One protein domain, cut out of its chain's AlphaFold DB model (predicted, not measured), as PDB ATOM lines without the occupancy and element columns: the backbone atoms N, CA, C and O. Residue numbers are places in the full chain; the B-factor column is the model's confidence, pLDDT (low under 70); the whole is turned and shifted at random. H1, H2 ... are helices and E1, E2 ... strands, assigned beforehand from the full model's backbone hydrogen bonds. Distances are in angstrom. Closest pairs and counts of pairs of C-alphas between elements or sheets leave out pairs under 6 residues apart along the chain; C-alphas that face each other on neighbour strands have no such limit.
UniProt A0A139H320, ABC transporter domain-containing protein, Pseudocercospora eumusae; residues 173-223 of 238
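Overview. This is residues 173 to 223 of the 238 residues of the protein "ABC transporter domain-containing protein" of Pseudocercospora eumusae (UniProt A0A139H320). A two-stranded hairpin of E1 and E2 lies toward one end of an elongated domain, with the short helices H1 and H2 next to it and meeting at a corner, and H3 beyond them, away from the hairpin. The turn of the hairpin, at Glu 182, and the tail after H3, at Gln 223, mark the two ends of the length. The printed part has 51 residues with two named strands and three named helices, in the order E1, E2, H1, H2, H3; the sheet, of order E1 - E2, is antiparallel, and the class is mixed, helices and strands. It is compact, with a radius of gyration of the C-alphas of 11.1 A, and spans 38 by 23 by 14 A.

Along the chain. Strand E1 is residues 175 to 178, 9.5 A from first to last C-alpha, and begins with C-alpha 175 at (-23.271, -45.584, 0.526). Strand E2 is residues 185 to 188, 9.9 A long. Helix H1, residues 190 to 195, measures 8.8 A. Helix H2, residues 200 to 207, measures 10.7 A and begins with C-alpha 200 at (-32.743, -49.685, -3.647). Helix H3, residues 211 to 219, is the longest at 12.1 A and ends with C-alpha 219 at (-25.764, -32.896, -6.227).

Arrangement. E1 and E2 form a hairpin, antiparallel at 171 degrees, with N 177 and O 186 2.9 A apart and N 175 and O 188 3.0 A apart, both within hydrogen-bond range. The closest C-alphas of E1 and H2 are those of Ala 177 and Phe 201, 5.9 A apart. The closest C-alphas of E1 and H1 are those of Ile 175 and Pro 190, 6.2 A apart. H1 and H2 touch only at the corner by their link, closest at the C-alphas of Leu 194 and Trp 202, 5.2 A, and are about perpendicular at 84 degrees. H1 and H3 only just touch, with 3 pairs of C-alphas within 8 A, the closest being Lys 191 and Ile 218 at 6.0 A. They run opposite ways at a steep tilt of 67 degrees, only just short of about perpendicular. H2 and H3 are close but not clearly touching, closest at the C-alphas of Val 205 and Lys 211, 5.6 A, and run opposite ways at a steep tilt of 43 degrees. H3 is apart from both E1 and E2. In H1, H2 and H3 every O i to N i+4 pair is within hydrogen-bond range.

Size, cuts and confidence. The two C-alphas farthest apart, those of Glu 182 and Gln 223, are 38.8 A from each other. The printed part has no cut and no long link; the link from E1 to E2 is short, and those from E2 to H1, H1 to H2 and H2 to H3 are tight. The mean pLDDT of the printed part is 82.1, and residues 181 to 183 and 221 to 223 are under 70.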
ATOM      1  N   ASP A 173     -19.025 -40.271   1.127       82.88
ATOM      2  CA  ASP A 173     -18.178 -40.665  -0.005       82.88
ATOM      3  C   ASP A 173     -18.782 -41.851  -0.775       82.88
ATOM      4  O   ASP A 173     -18.882 -41.829  -2.002       82.88
ATOM      5  N   CYS A 174     -19.246 -42.862  -0.035       86.31
ATOM      6  CA  CYS A 174     -19.934 -44.039  -0.556       86.31
ATOM      7  C   CYS A 174     -21.098 -44.424   0.362       86.31
ATOM      8  O   CYS A 174     -21.019 -44.271   1.583       86.31
ATOM      9  N   ILE A 175     -22.154 -44.995  -0.216       89.19
ATOM     10  CA  ILE A 175     -23.271 -45.584   0.526       89.19
ATOM     11  C   ILE A 175     -23.375 -47.064   0.164       89.19
ATOM     12  O   ILE A 175     -23.395 -47.427  -1.012       89.19
ATOM     13  N   LEU A 176     -23.509 -47.913   1.186       89.25
ATOM     14  CA  LEU A 176     -23.950 -49.293   1.014       89.25
ATOM     15  C   LEU A 176     -25.479 -49.342   1.100       89.25
ATOM     16  O   LEU A 176     -26.046 -49.273   2.189       89.25
ATOM     17  N   ALA A 177     -26.156 -49.474  -0.036       88.25
ATOM     18  CA  ALA A 177     -27.594 -49.706  -0.063       88.25
ATOM     19  C   ALA A 177     -27.863 -51.211  -0.137       88.25
ATOM     20  O   ALA A 177     -27.399 -51.865  -1.067       88.25
ATOM     21  N   MET A 178     -28.619 -51.755   0.818       84.69
ATOM     22  CA  MET A 178     -28.974 -53.176   0.874       84.69
ATOM     23  C   MET A 178     -30.490 -53.345   0.798       84.69
ATOM     24  O   MET A 178     -31.228 -52.767   1.593       84.69
ATOM     25  N   GLY A 179     -30.953 -54.131  -0.167       79.94
ATOM     26  CA  GLY A 179     -32.350 -54.510  -0.319       79.94
ATOM     27  C   GLY A 179     -32.681 -55.836   0.366       79.94
ATOM     28  O   GLY A 179     -31.809 -56.637   0.690       79.94
ATOM     29  N   THR A 180     -33.977 -56.086   0.537       71.81
ATOM     30  CA  THR A 180     -34.519 -57.318   1.136       71.81
ATOM     31  C   THR A 180     -34.370 -58.542   0.225       71.81
ATOM     32  O   THR A 180     -34.466 -59.676   0.686       71.81
ATOM     33  N   MET A 181     -34.174 -58.324  -1.079       64.44
ATOM     34  CA  MET A 181     -33.980 -59.394  -2.057       64.44
ATOM     35  C   MET A 181     -32.517 -59.845  -2.093       64.44
ATOM     36  O   MET A 181     -31.598 -59.040  -1.943       64.44
ATOM     37  N   GLU A 182     -32.299 -61.140  -2.327       62.62
ATOM     38  CA  GLU A 182     -30.952 -61.717  -2.388       62.62
ATOM     39  C   GLU A 182     -30.069 -60.995  -3.419       62.62
ATOM     40  O   GLU A 182     -30.491 -60.742  -4.546       62.62
ATOM     41  N   ASN A 183     -28.823 -60.692  -3.031       64.75
ATOM     42  CA  ASN A 183     -27.808 -60.012  -3.852       64.75
ATOM     43  C   ASN A 183     -28.184 -58.604  -4.348       64.75
ATOM     44  O   ASN A 183     -27.502 -58.069  -5.219       64.75
ATOM     45  N   LEU A 184     -29.231 -57.982  -3.801       73.75
ATOM     46  CA  LEU A 184     -29.604 -56.618  -4.154       73.75
ATOM     47  C   LEU A 184     -28.876 -55.627  -3.241       73.75
ATOM     48  O   LEU A 184     -29.477 -55.039  -2.344       73.75
ATOM     49  N   TRP A 185     -27.571 -55.474  -3.440       80.75
ATOM     50  CA  TRP A 185     -26.792 -54.442  -2.764       80.75
ATOM     51  C   TRP A 185     -25.944 -53.647  -3.752       80.75
ATOM     52  O   TRP A 185     -25.494 -54.169  -4.771       80.75
ATOM     53  N   ASN A 186     -25.748 -52.367  -3.454       85.06
ATOM     54  CA  ASN A 186     -24.929 -51.460  -4.247       85.06
ATOM     55  C   ASN A 186     -24.032 -50.655  -3.306       85.06
ATOM     56  O   ASN A 186     -24.512 -50.126  -2.305       85.06
ATOM     57  N   TRP A 187     -22.749 -50.576  -3.641       87.25
ATOM     58  CA  TRP A 187     -21.751 -49.765  -2.951       87.25
ATOM     59  C   TRP A 187     -21.219 -48.746  -3.944       87.25
ATOM     60  O   TRP A 187     -20.359 -49.084  -4.745       87.25
ATOM     61  N   GLU A 188     -21.768 -47.538  -3.931       88.19
ATOM     62  CA  GLU A 188     -21.343 -46.467  -4.837       88.19
ATOM     63  C   GLU A 188     -21.549 -45.096  -4.175       88.19
ATOM     64  O   GLU A 188     -22.277 -44.991  -3.174       88.19
ATOM     65  N   PRO A 189     -20.951 -44.020  -4.718       89.25
ATOM     66  CA  PRO A 189     -21.255 -42.661  -4.297       89.25
ATOM     67  C   PRO A 189     -22.755 -42.333  -4.422       89.25
ATOM     68  O   PRO A 189     -23.419 -42.799  -5.359       89.25
ATOM     69  N   PRO A 190     -23.312 -41.460  -3.556       89.38
ATOM     70  CA  PRO A 190     -24.744 -41.138  -3.551       89.38
ATOM     71  C   PRO A 190     -25.280 -40.667  -4.914       89.38
ATOM     72  O   PRO A 190     -26.408 -40.985  -5.297       89.38
ATOM     73  N   LYS A 191     -24.457 -39.935  -5.679       90.12
ATOM     74  CA  LYS A 191     -24.788 -39.442  -7.028       90.12
ATOM     75  C   LYS A 191     -25.024 -40.578  -8.024       90.12
ATOM     76  O   LYS A 191     -25.956 -40.505  -8.824       90.12
ATOM     77  N   GLU A 192     -24.191 -41.609  -7.973       90.44
ATOM     78  CA  GLU A 192     -24.260 -42.756  -8.877       90.44
ATOM     79  C   GLU A 192     -25.419 -43.676  -8.496       90.44
ATOM     80  O   GLU A 192     -26.213 -44.057  -9.357       90.44
ATOM     81  N   LEU A 193     -25.616 -43.920  -7.194       89.44
ATOM     82  CA  LEU A 193     -26.768 -44.676  -6.694       89.44
ATOM     83  C   LEU A 193     -28.105 -44.039  -7.079       89.44
ATOM     84  O   LEU A 193     -29.056 -44.747  -7.413       89.44
ATOM     85  N   LEU A 194     -28.189 -42.707  -7.057       89.06
ATOM     86  CA  LEU A 194     -29.387 -41.978  -7.469       89.06
ATOM     87  C   LEU A 194     -29.637 -42.067  -8.986       89.06
ATOM     88  O   LEU A 194     -30.786 -41.984  -9.428       89.06
ATOM     89  N   ALA A 195     -28.589 -42.249  -9.797       88.69
ATOM     90  CA  ALA A 195     -28.714 -42.402 -11.247       88.69
ATOM     91  C   ALA A 195     -29.301 -43.768 -11.653       88.69
ATOM     92  O   ALA A 195     -29.944 -43.877 -12.704       88.69
ATOM     93  N   ILE A 196     -29.141 -44.797 -10.812       87.88
ATOM     94  CA  ILE A 196     -29.708 -46.134 -11.023       87.88
ATOM     95  C   ILE A 196     -31.226 -46.087 -10.792       87.88
ATOM     96  O   ILE A 196     -31.736 -46.206  -9.676       87.88
ATOM     97  N   LYS A 197     -31.986 -45.926 -11.880       83.44
ATOM     98  CA  LYS A 197     -33.455 -45.931 -11.829       83.44
ATOM     99  C   LYS A 197     -33.968 -47.265 -11.284       83.44
ATOM    100  O   LYS A 197     -33.564 -48.317 -11.769       83.44
ATOM    101  N   LYS A 198     -34.918 -47.206 -10.342       83.38
ATOM    102  CA  LYS A 198     -35.477 -48.374  -9.631       83.38
ATOM    103  C   LYS A 198     -34.447 -49.178  -8.813       83.38
ATOM    104  O   LYS A 198     -34.697 -50.339  -8.511       83.38
ATOM    105  N   GLY A 199     -33.301 -48.587  -8.464       84.62
ATOM    106  CA  GLY A 199     -32.395 -49.156  -7.463       84.62
ATOM    107  C   GLY A 199     -32.929 -48.984  -6.035       84.62
ATOM    108  O   GLY A 199     -33.803 -48.151  -5.797       84.62
ATOM    109  N   VAL A 200     -32.357 -49.725  -5.077       89.00
ATOM    110  CA  VAL A 200     -32.743 -49.685  -3.647       89.00
ATOM    111  C   VAL A 200     -32.685 -48.255  -3.103       89.00
ATOM    112  O   VAL A 200     -33.655 -47.750  -2.549       89.00
ATOM    113  N   PHE A 201     -31.560 -47.568  -3.317       89.75
ATOM    114  CA  PHE A 201     -31.371 -46.195  -2.851       89.75
ATOM    115  C   PHE A 201     -32.327 -45.205  -3.533       89.75
ATOM    116  O   PHE A 201     -32.909 -44.349  -2.875       89.75
ATOM    117  N   TRP A 202     -32.547 -45.354  -4.844       89.06
ATOM    118  CA  TRP A 202     -33.501 -44.536  -5.597       89.06
ATOM    119  C   TRP A 202     -34.928 -44.682  -5.055       89.06
ATOM    120  O   TRP A 202     -35.663 -43.698  -4.950       89.06
ATOM    121  N   GLU A 203     -35.330 -45.901  -4.698       88.88
ATOM    122  CA  GLU A 203     -36.632 -46.170  -4.096       88.88
ATOM    123  C   GLU A 203     -36.747 -45.551  -2.698       88.88
ATOM    124  O   GLU A 203     -37.721 -44.845  -2.440       88.88
ATOM    125  N   LEU A 204     -35.722 -45.700  -1.851       88.56
ATOM    126  CA  LEU A 204     -35.666 -45.063  -0.530       88.56
ATOM    127  C   LEU A 204     -35.803 -43.536  -0.622       88.56
ATOM    128  O   LEU A 204     -36.593 -42.944   0.111       88.56
ATOM    129  N   VAL A 205     -35.091 -42.894  -1.553       89.62
ATOM    130  CA  VAL A 205     -35.168 -41.436  -1.756       89.62
ATOM    131  C   VAL A 205     -36.557 -41.012  -2.247       89.62
ATOM    132  O   VAL A 205     -37.081 -40.003  -1.776       89.62
ATOM    133  N   ASN A 206     -37.195 -41.769  -3.145       88.38
ATOM    134  CA  ASN A 206     -38.540 -41.433  -3.636       88.38
ATOM    135  C   ASN A 206     -39.659 -41.685  -2.631       88.38
ATOM    136  O   ASN A 206     -40.673 -40.994  -2.680       88.38
ATOM    137  N   GLN A 207     -39.498 -42.680  -1.761       87.31
ATOM    138  CA  GLN A 207     -40.434 -42.941  -0.671       87.31
ATOM    139  C   GLN A 207     -40.221 -41.976   0.503       87.31
ATOM    140  O   GLN A 207     -41.115 -41.808   1.331       87.31
ATOM    141  N   SER A 208     -39.061 -41.317   0.574       84.50
ATOM    142  CA  SER A 208     -38.805 -40.287   1.576       84.50
ATOM    143  C   SER A 208     -39.639 -39.025   1.316       84.50
ATOM    144  O   SER A 208     -39.790 -38.570   0.181       84.50
ATOM    145  N   GLY A 209     -40.125 -38.396   2.391       82.44
ATOM    146  CA  GLY A 209     -40.769 -37.078   2.322       82.44
ATOM    147  C   GLY A 209     -39.802 -35.925   2.006       82.44
ATOM    148  O   GLY A 209     -40.239 -34.796   1.812       82.44
ATOM    149  N   GLU A 210     -38.496 -36.201   1.933       80.94
ATOM    150  CA  GLU A 210     -37.414 -35.215   1.832       80.94
ATOM    151  C   GLU A 210     -36.656 -35.305   0.496       80.94
ATOM    152  O   GLU A 210     -35.503 -34.895   0.388       80.94
ATOM    153  N   LYS A 211     -37.294 -35.808  -0.566       85.75
ATOM    154  CA  LYS A 211     -36.640 -36.001  -1.869       85.75
ATOM    155  C   LYS A 211     -35.920 -34.749  -2.394       85.75
ATOM    156  O   LYS A 211     -34.752 -34.815  -2.757       85.75
ATOM    157  N   ALA A 212     -36.611 -33.610  -2.444       84.19
ATOM    158  CA  ALA A 212     -36.064 -32.378  -3.014       84.19
ATOM    159  C   ALA A 212     -34.812 -31.848  -2.276       84.19
ATOM    160  O   ALA A 212     -33.829 -31.535  -2.953       84.19
ATOM    161  N   PRO A 213     -34.792 -31.735  -0.929       85.31
ATOM    162  CA  PRO A 213     -33.571 -31.351  -0.224       85.31
ATOM    163  C   PRO A 213     -32.462 -32.405  -0.354       85.31
ATOM    164  O   PRO A 213     -31.322 -32.018  -0.588       85.31
ATOM    165  N   LEU A 214     -32.781 -33.706  -0.312       85.25
ATOM    166  CA  LEU A 214     -31.785 -34.773  -0.474       85.25
ATOM    167  C   LEU A 214     -31.096 -34.728  -1.839       85.25
ATOM    168  O   LEU A 214     -29.871 -34.789  -1.909       85.25
ATOM    169  N   GLU A 215     -31.854 -34.573  -2.926       86.81
ATOM    170  CA  GLU A 215     -31.278 -34.465  -4.271       86.81
ATOM    171  C   GLU A 215     -30.364 -33.239  -4.401       86.81
ATOM    172  O   GLU A 215     -29.336 -33.316  -5.074       86.81
ATOM    173  N   ARG A 216     -30.696 -32.129  -3.724       84.88
ATOM    174  CA  ARG A 216     -29.863 -30.919  -3.696       84.88
ATOM    175  C   ARG A 216     -28.545 -31.162  -2.961       84.88
ATOM    176  O   ARG A 216     -27.488 -30.790  -3.473       84.88
ATOM    177  N   THR A 217     -28.597 -31.806  -1.796       83.06
ATOM    178  CA  THR A 217     -27.404 -32.163  -1.016       83.06
ATOM    179  C   THR A 217     -26.518 -33.135  -1.793       83.06
ATOM    180  O   THR A 217     -25.334 -32.864  -1.969       83.06
ATOM    181  N   ILE A 218     -27.100 -34.191  -2.373       86.00
ATOM    182  CA  ILE A 218     -26.378 -35.192  -3.175       86.00
ATOM    183  C   ILE A 218     -25.695 -34.551  -4.388       86.00
ATOM    184  O   ILE A 218     -24.573 -34.912  -4.731       86.00
ATOM    185  N   ARG A 219     -26.342 -33.591  -5.062       83.12
ATOM    186  CA  ARG A 219     -25.764 -32.896  -6.227       83.12
ATOM    187  C   ARG A 219     -24.667 -31.895  -5.850       83.12
ATOM    188  O   ARG A 219     -23.848 -31.576  -6.711       83.12
ATOM    189  N   GLY A 220     -24.585 -31.490  -4.582       70.94
ATOM    190  CA  GLY A 220     -23.651 -30.471  -4.095       70.94
ATOM    191  C   GLY A 220     -24.159 -29.040  -4.294       70.94
ATOM    192  O   GLY A 220     -23.366 -28.110  -4.357       70.94
ATOM    193  N   GLU A 221     -25.475 -28.853  -4.416       63.00
ATOM    194  CA  GLU A 221     -26.121 -27.552  -4.655       63.00
ATOM    195  C   GLU A 221     -26.505 -26.818  -3.353       63.00
ATOM    196  O   GLU A 221     -27.204 -25.805  -3.386       63.00
ATOM    197  N   GLN A 222     -26.061 -27.301  -2.187       47.59
ATOM    198  CA  GLN A 222     -26.157 -26.548  -0.936       47.59
ATOM    199  C   GLN A 222     -24.842 -25.832  -0.620       47.59
ATOM    200  O   GLN A 222     -23.883 -26.426  -0.135       47.59
ATOM    201  N   GLN A 223     -24.861 -24.511  -0.815       37.00
ATOM    202  CA  GLN A 223     -24.200 -23.583   0.097       37.00
ATOM    203  C   GLN A 223     -24.750 -23.861   1.500       37.00
ATOM    204  O   GLN A 223     -25.949 -23.689   1.732       37.00
TER     205      GLN A 223